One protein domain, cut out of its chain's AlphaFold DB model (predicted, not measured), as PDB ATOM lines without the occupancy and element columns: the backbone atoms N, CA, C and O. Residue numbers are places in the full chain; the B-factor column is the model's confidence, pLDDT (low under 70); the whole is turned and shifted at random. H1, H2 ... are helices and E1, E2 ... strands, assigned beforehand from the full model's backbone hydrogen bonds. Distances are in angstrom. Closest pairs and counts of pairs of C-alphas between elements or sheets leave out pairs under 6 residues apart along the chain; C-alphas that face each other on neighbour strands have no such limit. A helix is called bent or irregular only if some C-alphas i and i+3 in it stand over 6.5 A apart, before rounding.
ATOM      1  N   THR A   8     226.246 224.913 228.421       60.22
ATOM      2  CA  THR A   8     227.278 225.849 227.938       60.22
ATOM      3  C   THR A   8     226.795 226.732 226.795       60.22
ATOM      4  O   THR A   8     227.589 227.462 226.208       60.22
ATOM      5  N   GLY A   9     225.505 226.684 226.450       67.56
ATOM      6  CA  GLY A   9     224.969 227.518 225.387       67.56
ATOM      7  C   GLY A   9     223.655 227.043 224.780       67.56
ATOM      8  O   GLY A   9     222.968 226.162 225.302       67.56
ATOM      9  N   LEU A  10     223.339 227.613 223.622       70.19
ATOM     10  CA  LEU A  10     222.135 227.331 222.842       70.19
ATOM     11  C   LEU A  10     222.492 226.817 221.445       70.19
ATOM     12  O   LEU A  10     223.545 227.151 220.896       70.19
ATOM     13  N   LYS A  11     221.604 225.996 220.878       73.81
ATOM     14  CA  LYS A  11     221.660 225.495 219.503       73.81
ATOM     15  C   LYS A  11     220.360 225.849 218.790       73.81
ATOM     16  O   LYS A  11     219.291 225.369 219.153       73.81
ATOM     17  N   ILE A  12     220.448 226.663 217.749       72.75
ATOM     18  CA  ILE A  12     219.309 226.962 216.882       72.75
ATOM     19  C   ILE A  12     219.502 226.175 215.593       72.75
ATOM     20  O   ILE A  12     220.390 226.493 214.802       72.75
ATOM     21  N   GLU A  13     218.710 225.119 215.412       77.44
ATOM     22  CA  GLU A  13     218.794 224.199 214.275       77.44
ATOM     23  C   GLU A  13     217.528 224.308 213.422       77.44
ATOM     24  O   GLU A  13     216.408 224.417 213.922       77.44
ATOM     25  N   GLY A  14     217.715 224.258 212.109       68.94
ATOM     26  CA  GLY A  14     216.628 224.307 211.145       68.94
ATOM     27  C   GLY A  14     217.130 223.982 209.748       68.94
ATOM     28  O   GLY A  14     218.336 223.846 209.511       68.94
ATOM     29  N   ARG A  15     216.191 223.817 208.819       79.25
ATOM     30  CA  ARG A  15     216.505 223.550 207.413       79.25
ATOM     31  C   ARG A  15     217.114 224.795 206.773       79.25
ATOM     32  O   ARG A  15     216.869 225.918 207.201       79.25
ATOM     33  N   ARG A  16     217.902 224.609 205.716       82.81
ATOM     34  CA  ARG A  16     218.500 225.689 204.926       82.81
ATOM     35  C   ARG A  16     217.459 226.318 204.004       82.81
ATOM     36  O   ARG A  16     217.571 226.249 202.782       82.81
ATOM     37  N   ASP A  17     216.444 226.922 204.596       81.62
ATOM     38  CA  ASP A  17     215.494 227.784 203.914       81.62
ATOM     39  C   ASP A  17     215.719 229.248 204.304       81.62
ATOM     40  O   ASP A  17     216.447 229.574 205.244       81.62
ATOM     41  N   ARG A  18     215.114 230.151 203.533       81.69
ATOM     42  CA  ARG A  18     215.303 231.591 203.702       81.69
ATOM     43  C   ARG A  18     214.849 232.084 205.078       81.69
ATOM     44  O   ARG A  18     215.544 232.901 205.667       81.69
ATOM     45  N   ALA A  19     213.734 231.574 205.601       77.25
ATOM     46  CA  ALA A  19     213.183 232.033 206.874       77.25
ATOM     47  C   ALA A  19     214.107 231.681 208.049       77.25
ATOM     48  O   ALA A  19     214.353 232.513 208.927       77.25
ATOM     49  N   HIS A  20     214.671 230.472 208.036       79.50
ATOM     50  CA  HIS A  20     215.650 230.046 209.031       79.50
ATOM     51  C   HIS A  20     216.956 230.837 208.920       79.50
ATOM     52  O   HIS A  20     217.455 231.340 209.922       79.50
ATOM     53  N   LEU A  21     217.493 231.016 207.710       86.38
ATOM     54  CA  LEU A  21     218.733 231.778 207.507       86.38
ATOM     55  C   LEU A  21     218.597 233.254 207.913       86.38
ATOM     56  O   LEU A  21     219.521 233.803 208.520       86.38
ATOM     57  N   ASP A  22     217.454 233.880 207.630       83.12
ATOM     58  CA  ASP A  22     217.160 235.252 208.053       83.12
ATOM     59  C   ASP A  22     217.108 235.346 209.590       83.12
ATOM     60  O   ASP A  22     217.686 236.263 210.175       83.12
ATOM     61  N   THR A  23     216.525 234.340 210.250       79.38
ATOM     62  CA  THR A  23     216.479 234.234 211.720       79.38
ATOM     63  C   THR A  23     217.865 234.055 212.329       79.38
ATOM     64  O   THR A  23     218.242 234.769 213.257       79.38
ATOM     65  N   LEU A  24     218.682 233.144 211.792       84.38
ATOM     66  CA  LEU A  24     220.053 232.975 212.274       84.38
ATOM     67  C   LEU A  24     220.865 234.264 212.089       84.38
ATOM     68  O   LEU A  24     221.619 234.655 212.978       84.38
ATOM     69  N   THR A  25     220.676 234.961 210.965       90.38
ATOM     70  CA  THR A  25     221.352 236.236 210.689       90.38
ATOM     71  C   THR A  25     220.930 237.337 211.664       90.38
ATOM     72  O   THR A  25     221.768 238.163 212.030       90.38
ATOM     73  N   SER A  26     219.665 237.369 212.101       83.31
ATOM     74  CA  SER A  26     219.205 238.359 213.083       83.31
ATOM     75  C   SER A  26     219.775 238.109 214.481       83.31
ATOM     76  O   SER A  26     220.070 239.078 215.175       83.31
ATOM     77  N   ILE A  27     219.972 236.838 214.861       83.88
ATOM     78  CA  ILE A  27     220.596 236.429 216.135       83.88
ATOM     79  C   ILE A  27     222.098 236.753 216.149       83.88
ATOM     80  O   ILE A  27     222.647 237.111 217.189       83.88
ATOM     81  N   VAL A  28     222.785 236.621 215.008       90.31
ATOM     82  CA  VAL A  28     224.214 236.947 214.913       90.31
ATOM     83  C   VAL A  28     224.423 238.463 215.100       90.31
ATOM     84  O   VAL A  28     223.814 239.260 214.371       90.31
ATOM     85  N   PRO A  29     225.310 238.883 216.028       90.31
ATOM     86  CA  PRO A  29     225.637 240.289 216.252       90.31
ATOM     87  C   PRO A  29     226.116 240.971 214.976       90.31
ATOM     88  O   PRO A  29     226.850 240.369 214.195       90.31
ATOM     89  N   GLU A  30     225.741 242.237 214.782       93.62
ATOM     90  CA  GLU A  30     226.039 242.994 213.560       93.62
ATOM     91  C   GLU A  30     227.507 242.893 213.099       93.62
ATOM     92  O   GLU A  30     227.707 242.557 211.927       93.62
ATOM     93  N   PRO A  31     228.525 243.028 213.982       94.50
ATOM     94  CA  PRO A  31     229.931 242.921 213.579       94.50
ATOM     95  C   PRO A  31     230.339 241.544 213.033       94.50
ATOM     96  O   PRO A  31     231.369 241.420 212.380       94.50
ATOM     97  N   LEU A  32     229.559 240.494 213.310       93.25
ATOM     98  CA  LEU A  32     229.841 239.112 212.909       93.25
ATOM     99  C   LEU A  32     229.007 238.649 211.703       93.25
ATOM    100  O   LEU A  32     229.225 237.548 211.192       93.25
ATOM    101  N   ARG A  33     228.048 239.456 211.229       94.50
ATOM    102  CA  ARG A  33     227.103 239.044 210.175       94.50
ATOM    103  C   ARG A  33     227.768 238.808 208.827       94.50
ATOM    104  O   ARG A  33     227.339 237.919 208.096       94.50
ATOM    105  N   GLU A  34     228.783 239.592 208.478       94.19
ATOM    106  CA  GLU A  34     229.508 239.414 207.215       94.19
ATOM    107  C   GLU A  34     230.234 238.064 207.182       94.19
ATOM    108  O   GLU A  34     230.051 237.283 206.249       94.19
ATOM    109  N   GLU A  35     230.959 237.740 208.254       92.62
ATOM    110  CA  GLU A  35     231.636 236.451 208.406       92.62
ATOM    111  C   GLU A  35     230.640 235.287 208.414       92.62
ATOM    112  O   GLU A  35     230.860 234.268 207.760       92.62
ATOM    113  N   PHE A  36     229.499 235.448 209.088       94.12
ATOM    114  CA  PHE A  36     228.439 234.445 209.075       94.12
ATOM    115  C   PHE A  36     227.916 234.160 207.659       94.12
ATOM    116  O   PHE A  36     227.827 232.995 207.270       94.12
ATOM    117  N   ARG A  37     227.626 235.199 206.861       94.00
ATOM    118  CA  ARG A  37     227.180 235.041 205.462       94.00
ATOM    119  C   ARG A  37     228.246 234.364 204.606       94.00
ATOM    120  O   ARG A  37     227.942 233.411 203.896       94.00
ATOM    121  N   ARG A  38     229.507 234.779 204.753       93.31
ATOM    122  CA  ARG A  38     230.644 234.158 204.061       93.31
ATOM    123  C   ARG A  38     230.750 232.660 204.361       93.31
ATOM    124  O   ARG A  38     230.990 231.866 203.455       93.31
ATOM    125  N   LEU A  39     230.557 232.260 205.619       90.19
ATOM    126  CA  LEU A  39     230.585 230.854 206.031       90.19
ATOM    127  C   LEU A  39     229.345 230.072 205.571       90.19
ATOM    128  O   LEU A  39     229.454 228.877 205.292       90.19
ATOM    129  N   LEU A  40     228.179 230.717 205.476       89.75
ATOM    130  CA  LEU A  40     226.975 230.097 204.924       89.75
ATOM    131  C   LEU A  40     227.140 229.755 203.444       89.75
ATOM    132  O   LEU A  40     226.729 228.665 203.046       89.75
ATOM    133  N   ASP A  41     227.723 230.649 202.650       88.12
ATOM    134  CA  ASP A  41     227.942 230.450 201.210       88.12
ATOM    135  C   ASP A  41     229.143 229.543 200.904       88.12
ATOM    136  O   ASP A  41     229.301 229.049 199.787       88.12
ATOM    137  N   GLY A  42     229.986 229.305 201.909       82.62
ATOM    138  CA  GLY A  42     231.147 228.435 201.826       82.62
ATOM    139  C   GLY A  42     230.839 226.934 201.946       82.62
ATOM    140  O   GLY A  42     229.684 226.496 201.950       82.62
ATOM    141  N   PRO A  43     231.898 226.112 202.065       77.44
ATOM    142  CA  PRO A  43     231.770 224.673 202.260       77.44
ATOM    143  C   PRO A  43     230.950 224.344 203.512       77.44
ATOM    144  O   PRO A  43     230.963 225.085 204.494       77.44
ATOM    145  N   ARG A  44     230.263 223.197 203.512       79.12
ATOM    146  CA  ARG A  44     229.517 222.713 204.682       79.12
ATOM    147  C   ARG A  44     230.507 222.325 205.784       79.12
ATOM    148  O   ARG A  44     231.223 221.339 205.650       79.12
ATOM    149  N   VAL A  45     230.591 223.138 206.835       76.69
ATOM    150  CA  VAL A  45     231.639 223.034 207.859       76.69
ATOM    151  C   VAL A  45     231.118 223.310 209.261       76.69
ATOM    152  O   VAL A  45     230.108 223.988 209.448       76.69
ATOM    153  N   TYR A  46     231.880 222.834 210.244       78.69
ATOM    154  CA  TYR A  46     231.845 223.334 211.611       78.69
ATOM    155  C   TYR A  46     232.936 224.396 211.791       78.69
ATOM    156  O   TYR A  46     234.130 224.084 211.726       78.69
ATOM    157  N   LYS A  47     232.546 225.665 211.946       80.69
ATOM    158  CA  LYS A  47     233.478 226.799 212.056       80.69
ATOM    159  C   LYS A  47     232.994 227.838 213.055       80.69
ATOM    160  O   LYS A  47     231.805 228.117 213.173       80.69
ATOM    161  N   ARG A  48     233.956 228.455 213.737       83.19
ATOM    162  CA  ARG A  48     233.720 229.630 214.571       83.19
ATOM    163  C   ARG A  48     233.470 230.838 213.674       83.19
ATOM    164  O   ARG A  48     234.277 231.103 212.793       83.19
ATOM    165  N   ILE A  49     232.394 231.567 213.952       90.19
ATOM    166  CA  ILE A  49     232.085 232.854 213.319       90.19
ATOM    167  C   ILE A  49     232.871 233.955 214.038       90.19
ATOM    168  O   ILE A  49     233.557 234.757 213.420       90.19
ATOM    169  N   GLY A  50     232.811 233.978 215.373       79.56
ATOM    170  CA  GLY A  50     233.492 234.999 216.164       79.56
ATOM    171  C   GLY A  50     233.090 234.992 217.630       79.56
ATOM    172  O   GLY A  50     232.381 234.099 218.094       79.56
ATOM    173  N   ARG A  51     233.590 235.975 218.378       84.12
ATOM    174  CA  ARG A  51     233.151 236.278 219.746       84.12
ATOM    175  C   ARG A  51     232.600 237.698 219.764       84.12
ATOM    176  O   ARG A  51     233.193 238.572 219.143       84.12
ATOM    177  N   HIS A  52     231.502 237.898 220.474       84.38
ATOM    178  CA  HIS A  52     230.926 239.210 220.747       84.38
ATOM    179  C   HIS A  52     230.502 239.221 222.212       84.38
ATOM    180  O   HIS A  52     229.850 238.275 222.658       84.38
ATOM    181  N   ASP A  53     230.928 240.242 222.953       85.38
ATOM    182  CA  ASP A  53     230.805 240.309 224.410       85.38
ATOM    183  C   ASP A  53     231.358 239.042 225.101       85.38
ATOM    184  O   ASP A  53     232.534 238.662 224.962       85.38
ATOM    185  N   ASP A  54     230.499 238.359 225.847       77.56
ATOM    186  CA  ASP A  54     230.782 237.143 226.586       77.56
ATOM    187  C   ASP A  54     230.486 235.864 225.775       77.56
ATOM    188  O   ASP A  54     230.896 234.779 226.182       77.56
ATOM    189  N   ARG A  55     229.878 235.973 224.585       78.88
ATOM    190  CA  ARG A  55     229.394 234.840 223.773       78.88
ATOM    191  C   ARG A  55     230.295 234.509 222.593       78.88
ATOM    192  O   ARG A  55     230.803 235.384 221.891       78.88
ATOM    193  N   THR A  56     230.428 233.217 222.300       81.81
ATOM    194  CA  THR A  56     231.099 232.721 221.091       81.81
ATOM    195  C   THR A  56     230.098 232.075 220.144       81.81
ATOM    196  O   THR A  56     229.361 231.177 220.535       81.81
ATOM    197  N   TYR A  57     230.113 232.496 218.884       84.12
ATOM    198  CA  TYR A  57     229.168 232.058 217.862       84.12
ATOM    199  C   TYR A  57     229.840 231.070 216.909       84.12
ATOM    200  O   TYR A  57     230.934 231.329 216.391       84.12
ATOM    201  N   TRP A  58     229.175 229.946 216.661       88.50
ATOM    202  CA  TRP A  58     229.630 228.880 215.771       88.50
ATOM    203  C   TRP A  58     228.561 228.537 214.750       88.50
ATOM    204  O   TRP A  58     227.373 228.513 215.061       88.50
ATOM    205  N   LEU A  59     229.001 228.218 213.539       86.81
ATOM    206  CA  LEU A  59     228.164 227.664 212.493       86.81
ATOM    207  C   LEU A  59     228.504 226.186 212.317       86.81
ATOM    208  O   LEU A  59     229.672 225.829 212.160       86.81
ATOM    209  N   SER A  60     227.476 225.342 212.301       85.31
ATOM    210  CA  SER A  60     227.587 223.933 211.935       85.31
ATOM    211  C   SER A  60     226.703 223.635 210.735       85.31
ATOM    212  O   SER A  60     225.503 223.922 210.726       85.31
ATOM    213  N   GLN A  61     227.312 223.051 209.710       81.75
ATOM    214  CA  GLN A  61     226.633 222.552 208.528       81.75
ATOM    215  C   GLN A  61     227.230 221.197 208.160       81.75
ATOM    216  O   GLN A  61     228.449 221.064 208.059       81.75
ATOM    217  N   LYS A  62     226.380 220.194 207.935       76.56
ATOM    218  CA  LYS A  62     226.822 218.840 207.589       76.56
ATOM    219  C   LYS A  62     226.658 218.592 206.092       76.56
ATOM    220  O   LYS A  62     225.630 218.928 205.511       76.56
ATOM    221  N   GLU A  63     227.670 217.999 205.471       73.81
ATOM    222  CA  GLU A  63     227.593 217.566 204.076       73.81
ATOM    223  C   GLU A  63     226.475 216.525 203.889       73.81
ATOM    224  O   GLU A  63     226.244 215.683 204.759       73.81
ATOM    225  N   GLY A  64     225.721 216.632 202.791       77.56
ATOM    226  CA  GLY A  64     224.538 215.798 202.543       77.56
ATOM    227  C   GLY A  64     223.321 216.111 203.427       77.56
ATOM    228  O   GLY A  64     222.327 215.396 203.347       77.56
ATOM    229  N   SER A  65     223.378 217.163 204.252       79.56
ATOM    230  CA  SER A  65     222.262 217.628 205.080       79.56
ATOM    231  C   SER A  65     221.812 219.026 204.663       79.56
ATOM    232  O   SER A  65     222.624 219.904 204.358       79.56
ATOM    233  N   ASP A  66     220.502 219.253 204.687       79.81
ATOM    234  CA  ASP A  66     219.930 220.589 204.574       79.81
ATOM    235  C   ASP A  66     219.902 221.324 205.920       79.81
ATOM    236  O   ASP A  66     219.555 222.497 205.942       79.81
ATOM    237  N   LEU A  67     220.324 220.704 207.023       80.06
ATOM    238  CA  LEU A  67     220.349 221.346 208.336       80.06
ATOM    239  C   LEU A  67     221.480 222.376 208.463       80.06
ATOM    240  O   LEU A  67     222.631 222.136 208.085       80.06
ATOM    241  N   VAL A  68     221.138 223.518 209.052       82.12
ATOM    242  CA  VAL A  68     222.051 224.599 209.425       82.12
ATOM    243  C   VAL A  68     221.826 224.907 210.896       82.12
ATOM    244  O   VAL A  68     220.697 225.160 211.321       82.12
ATOM    245  N   THR A  69     222.908 224.882 211.671       83.75
ATOM    246  CA  THR A  69     222.863 225.154 213.109       83.75
ATOM    247  C   THR A  69     223.723 226.360 213.452       83.75
ATOM    248  O   THR A  69     224.901 226.401 213.092       83.75
ATOM    249  N   LEU A  70     223.143 227.311 214.181       83.75
ATOM    250  CA  LEU A  70     223.884 228.335 214.911       83.75
ATOM    251  C   LEU A  70     224.036 227.877 216.356       83.75
ATOM    252  O   LEU A  70     223.058 227.516 217.009       83.75
ATOM    253  N   GLU A  71     225.256 227.915 216.864       84.06
ATOM    254  CA  GLU A  71     225.528 227.620 218.261       84.06
ATOM    255  C   GLU A  71     226.055 228.875 218.950       84.06
ATOM    256  O   GLU A  71     227.012 229.495 218.482       84.06
ATOM    257  N   VAL A  72     225.442 229.227 220.078       81.44
ATOM    258  CA  VAL A  72     225.851 230.356 220.917       81.44
ATOM    259  C   VAL A  72     226.407 229.785 222.209       81.44
ATOM    260  O   VAL A  72     225.660 229.240 223.015       81.44
ATOM    261  N   VAL A  73     227.724 229.857 222.374       75.56
ATOM    262  CA  VAL A  73     228.458 229.320 223.523       75.56
ATOM    263  C   VAL A  73     228.693 230.425 224.540       75.56
ATOM    264  O   VAL A  73     229.202 231.491 224.193       75.56
ATOM    265  N   LEU A  74     228.347 230.145 225.789       69.94
ATOM    266  CA  LEU A  74     228.538 231.012 226.943       69.94
ATOM    267  C   LEU A  74     229.860 230.662 227.645       69.94
ATOM    268  O   LEU A  74     230.322 229.522 227.554       69.94
ATOM    269  N   PRO A  75     230.497 231.622 228.333       59.09
ATOM    270  CA  PRO A  75     231.835 231.436 228.889       59.09
ATOM    271  C   PRO A  75     231.823 230.630 230.194       59.09
ATOM    272  O   PRO A  75     232.872 230.175 230.642       59.09
ATOM    273  N   ALA A  76     230.647 230.470 230.804       58.62
ATOM    274  CA  ALA A  76     230.442 229.758 232.051       58.62
ATOM    275  C   ALA A  76     229.240 228.818 231.944       58.62
ATOM    276  O   ALA A  76     228.321 229.044 231.150       58.62
ATOM    277  N   TYR A  77     229.250 227.793 232.790       58.53
ATOM    278  CA  TYR A  77     228.140 226.871 232.959       58.53
ATOM    279  C   TYR A  77     226.884 227.589 233.457       58.53
ATOM    280  O   TYR A  77     226.935 228.342 234.429       58.53
ATOM    281  N   GLN A  78     225.762 227.314 232.801       58.31
ATOM    282  CA  GLN A  78     224.465 227.916 233.084       58.31
ATOM    283  C   GLN A  78     223.484 226.887 233.632       58.31
ATOM    284  O   GLN A  78     223.510 225.708 233.257       58.31
ATOM    285  N   SER A  79     222.584 227.358 234.484       60.47
ATOM    286  CA  SER A  79     221.325 226.705 234.823       60.47
ATOM    287  C   SER A  79     220.338 226.773 233.648       60.47
ATOM    288  O   SER A  79     220.554 227.442 232.633       60.47
ATOM    289  N   ARG A  80     219.212 226.064 233.777       60.31
ATOM    290  CA  ARG A  80     218.135 226.111 232.779       60.31
ATOM    291  C   ARG A  80     217.488 227.497 232.694       60.31
ATOM    292  O   ARG A  80     217.145 227.927 231.600       60.31
ATOM    293  N   GLU A  81     217.291 228.158 233.830       63.34
ATOM    294  CA  GLU A  81     216.633 229.469 233.891       63.34
ATOM    295  C   GLU A  81     217.503 230.555 233.253       63.34
ATOM    296  O   GLU A  81     217.000 231.336 232.448       63.34
ATOM    297  N   GLU A  82     218.814 230.537 233.511       64.56
ATOM    298  CA  GLU A  82     219.777 231.441 232.866       64.56
ATOM    299  C   GLU A  82     219.810 231.232 231.340       64.56
ATOM    300  O   GLU A  82     219.815 232.196 230.579       64.56
ATOM    301  N   LEU A  83     219.743 229.983 230.855       65.56
ATOM    302  CA  LEU A  83     219.647 229.727 229.413       65.56
ATOM    303  C   LEU A  83     218.353 230.246 228.780       65.56
ATOM    304  O   LEU A  83     218.395 230.729 227.650       65.56
ATOM    305  N   LEU A  84     217.219 230.127 229.472       66.06
ATOM    306  CA  LEU A  84     215.939 230.640 228.976       66.06
ATOM    307  C   LEU A  84     215.956 232.170 228.877       66.06
ATOM    308  O   LEU A  84     215.381 232.722 227.944       66.06
ATOM    309  N   GLN A  85     216.644 232.852 229.797       72.56
ATOM    310  CA  GLN A  85     216.868 234.296 229.700       72.56
ATOM    311  C   GLN A  85     217.714 234.637 228.468       72.56
ATOM    312  O   GLN A  85     217.322 235.488 227.673       72.56
ATOM    313  N   VAL A  86     218.811 233.908 228.236       74.31
ATOM    314  CA  VAL A  86     219.647 234.092 227.036       74.31
ATOM    315  C   VAL A  86     218.857 233.821 225.749       74.31
ATOM    316  O   VAL A  86     219.025 234.539 224.766       74.31
ATOM    317  N   GLU A  87     217.972 232.822 225.732       70.81
ATOM    318  CA  GLU A  87     217.083 232.547 224.595       70.81
ATOM    319  C   GLU A  87     216.160 233.740 224.300       70.81
ATOM    320  O   GLU A  87     216.082 234.190 223.154       70.81
ATOM    321  N   GLN A  88     215.524 234.297 225.334       68.62
ATOM    322  CA  GLN A  88     214.635 235.458 225.216       68.62
ATOM    323  C   GLN A  88     215.371 236.720 224.751       68.62
ATOM    324  O   GLN A  88     214.836 237.482 223.946       68.62
ATOM    325  N   GLU A  89     216.602 236.937 225.216       78.12
ATOM    326  CA  GLU A  89     217.439 238.060 224.778       78.12
ATOM    327  C   GLU A  89     217.817 237.960 223.300       78.12
ATOM    328  O   GLU A  89     217.797 238.958 222.579       78.12
ATOM    329  N   LEU A  90     218.177 236.759 222.841       71.88
ATOM    330  CA  LEU A  90     218.573 236.532 221.453       71.88
ATOM    331  C   LEU A  90     217.379 236.602 220.495       71.88
ATOM    332  O   LEU A  90     217.566 236.898 219.313       71.88
ATOM    333  N   MET A  91     216.167 236.327 220.982       66.19
ATOM    334  CA  MET A  91     214.946 236.300 220.185       66.19
ATOM    335  C   MET A  91     213.755 236.903 220.943       66.19
ATOM    336  O   MET A  91     212.909 236.172 221.457       66.19
ATOM    337  N   PRO A  92     213.607 238.242 220.946       57.75
ATOM    338  CA  PRO A  92     212.476 238.901 221.602       57.75
ATOM    339  C   PRO A  92     211.123 238.671 220.892       57.75
ATOM    340  O   PRO A  92     210.091 239.132 221.377       57.75
ATOM    341  N   GLY A  93     211.104 237.979 219.742       54.53
ATOM    342  CA  GLY A  93     209.908 237.624 218.970       54.53
ATOM    343  C   GLY A  93     209.797 236.115 218.713       54.53
ATOM    344  O   GLY A  93     210.775 235.380 218.829       54.53
ATOM    345  N   ALA A  94     208.600 235.642 218.353       48.44
ATOM    346  CA  ALA A  94     208.357 234.226 218.072       48.44
ATOM    347  C   ALA A  94     209.160 233.725 216.852       48.44
ATOM    348  O   ALA A  94     209.257 234.419 215.838       48.44
ATOM    349  N   LEU A  95     209.705 232.506 216.948       52.66
ATOM    350  CA  LEU A  95     210.412 231.820 215.861       52.66
ATOM    351  C   LEU A  95     209.539 231.682 214.595       52.66
ATOM    352  O   LEU A  95     208.326 231.467 214.714       52.66
ATOM    353  N   PRO A  96     210.131 231.703 213.383       49.94
ATOM    354  CA  PRO A  96     209.408 231.318 212.181       49.94
ATOM    355  C   PRO A  96     208.927 229.861 212.265       49.94
ATOM    356  O   PRO A  96     209.592 229.021 212.883       49.94
ATOM    357  N   PRO A  97     207.819 229.516 211.586       45.56
ATOM    358  CA  PRO A  97     207.357 228.136 211.491       45.56
ATOM    359  C   PRO A  97     208.459 227.217 210.936       45.56
ATOM    360  O   PRO A  97     208.930 227.421 209.820       45.56
ATOM    361  N   GLY A  98     208.859 226.198 211.705       39.34
ATOM    362  CA  GLY A  98     209.851 225.192 211.292       39.34
ATOM    363  C   GLY A  98     211.265 225.372 211.857       39.34
ATOM    364  O   GLY A  98     212.063 224.439 211.752       39.34
ATOM    365  N   ALA A  99     211.573 226.500 212.501       40.53
ATOM    366  CA  ALA A  99     212.799 226.648 213.285       40.53
ATOM    367  C   ALA A  99     212.616 226.002 214.669       40.53
ATOM    368  O   ALA A  99     211.591 226.206 215.323       40.53
ATOM    369  N   ALA A 100     213.594 225.209 215.118       48.12
ATOM    370  CA  ALA A 100     213.558 224.573 216.430       48.12
ATOM    371  C   ALA A 100     214.691 225.106 217.314       48.12
ATOM    372  O   ALA A 100     215.875 224.954 216.997       48.12
ATOM    373  N   PHE A 101     214.330 225.671 218.468       42.38
ATOM    374  CA  PHE A 101     215.284 225.837 219.557       42.38
ATOM    375  C   PHE A 101     215.590 224.474 220.163       42.38
ATOM    376  O   PHE A 101     214.694 223.725 220.562       42.38
ATOM    377  N   ARG A 102     216.877 224.156 220.253       45.31
ATOM    378  CA  ARG A 102     217.370 223.057 221.072       45.31
ATOM    379  C   ARG A 102     218.354 223.650 222.069       45.31
ATOM    380  O   ARG A 102     219.280 224.370 221.701       45.31
ATOM    381  N   THR A 103     218.188 223.361 223.355       37.78
ATOM    382  CA  THR A 103     219.271 223.681 224.289       37.78
ATOM    383  C   THR A 103     220.501 222.882 223.867       37.78
ATOM    384  O   THR A 103     220.387 221.735 223.421       37.78
ATOM    385  N   ARG A 104     221.682 223.499 223.938       38.66
ATOM    386  CA  ARG A 104     222.936 222.783 223.730       38.66
ATOM    387  C   ARG A 104     223.327 222.183 225.078       38.66
ATOM    388  O   ARG A 104     223.840 222.921 225.923       38.66
ATOM    389  N   PRO A 105     223.113 220.878 225.326       41.69
ATOM    390  CA  PRO A 105     223.897 220.231 226.364       41.69
ATOM    391  C   PRO A 105     225.375 220.356 225.991       41.69
ATOM    392  O   PRO A 105     225.701 220.445 224.801       41.69
ATOM    393  N   VAL A 106     226.233 220.415 227.010       38.03
ATOM    394  CA  VAL A 106     227.686 220.594 226.896       38.03
ATOM    395  C   VAL A 106     228.229 219.921 225.632       38.03
ATOM    396  O   VAL A 106     228.006 218.733 225.416       38.03
TER     397      VAL A 106
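Overview. This is residues 8 to 106 of the 155 residues of an uncharacterized protein of Streptomyces griseostramineus (UniProt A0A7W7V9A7). One twisted sheet of five strands is covered on one face by three helices, and no named helix covers its other face. H1 and H2 run along the strands, H2 over E2 and E3 and H1 over E4 and E1, while H3 packs on the sheet slantwise to the strands. The 99 printed residues run E1 H1 H2 E2 E3 E4 H3 E5, and the sheet's order is E2 - E3 - E4 - E1 - E5, all antiparallel. The class is mixed, helices and strands, in two layers, with H1, H2 and H3 on one face of the sheet. The whole is compact, with a radius of gyration of the C-alphas of 12.7 A and spans of 34 by 28 by 24 A.

Arrangement. E1, residues 8 to 15, is an inner strand. H1, residues 18 to 27, is on the sheet at a height of 9.4 A. H2, residues 30 to 41, is on the same face at 9.0 A and is irregular, with C-alphas 31 and 34 7.3 A apart. The two form a helical hairpin, opposite ways at a shallow tilt of 34 degrees, only just short of steep; they only just touch, with 3 pairs of C-alphas within 8 A, made by residues 33 to 37 of H2 alone, the closest being those of Thr 25 and Arg 33 at 6.4 A. E2, residues 46 to 52, E3, residues 55 to 61, and E4, residues 67 to 78, form a meander, each strand the antiparallel neighbour of the one before. N 49 and O 57 are 2.9 A apart, N 58 and O 71 2.9 A, and, between E4 and E1, N 12 and O 70 2.8 A. E4 bends by 96 degrees at residue 75. H3, residues 80 to 90, is on the same face at a height of 8.7 A. E5, residues 100 to 105, is an edge strand beside E1, with N 102 and O 11 2.9 A apart. E4, H3 and E5 form a split strand-helix-strand unit, with E1 between its two strands and a right-handed crossover. Each O i to N i+4 pair is within hydrogen-bond range in H1 and H3, and 6 of 8 in H2.

Along the chain. E1 begins at C-alpha 8, (227.278, 225.849, 227.938), and spans 23.3 A. H2 spans 17.7 A. E4 spans 25.9 A and ends at C-alpha 78, (224.465, 227.916, 233.084). E5 ends at C-alpha 105, (223.897, 220.231, 226.364).

Size, cuts and confidence. The C-alphas of Pro 43 and Glu 81 are the two farthest apart, 35.4 A. The printed part has no cut, and no link is long. The mean pLDDT of the printed part is 74.0; residues 74 to 84 and 91 to 106 are among those under 70, and E5 has a mean of 42.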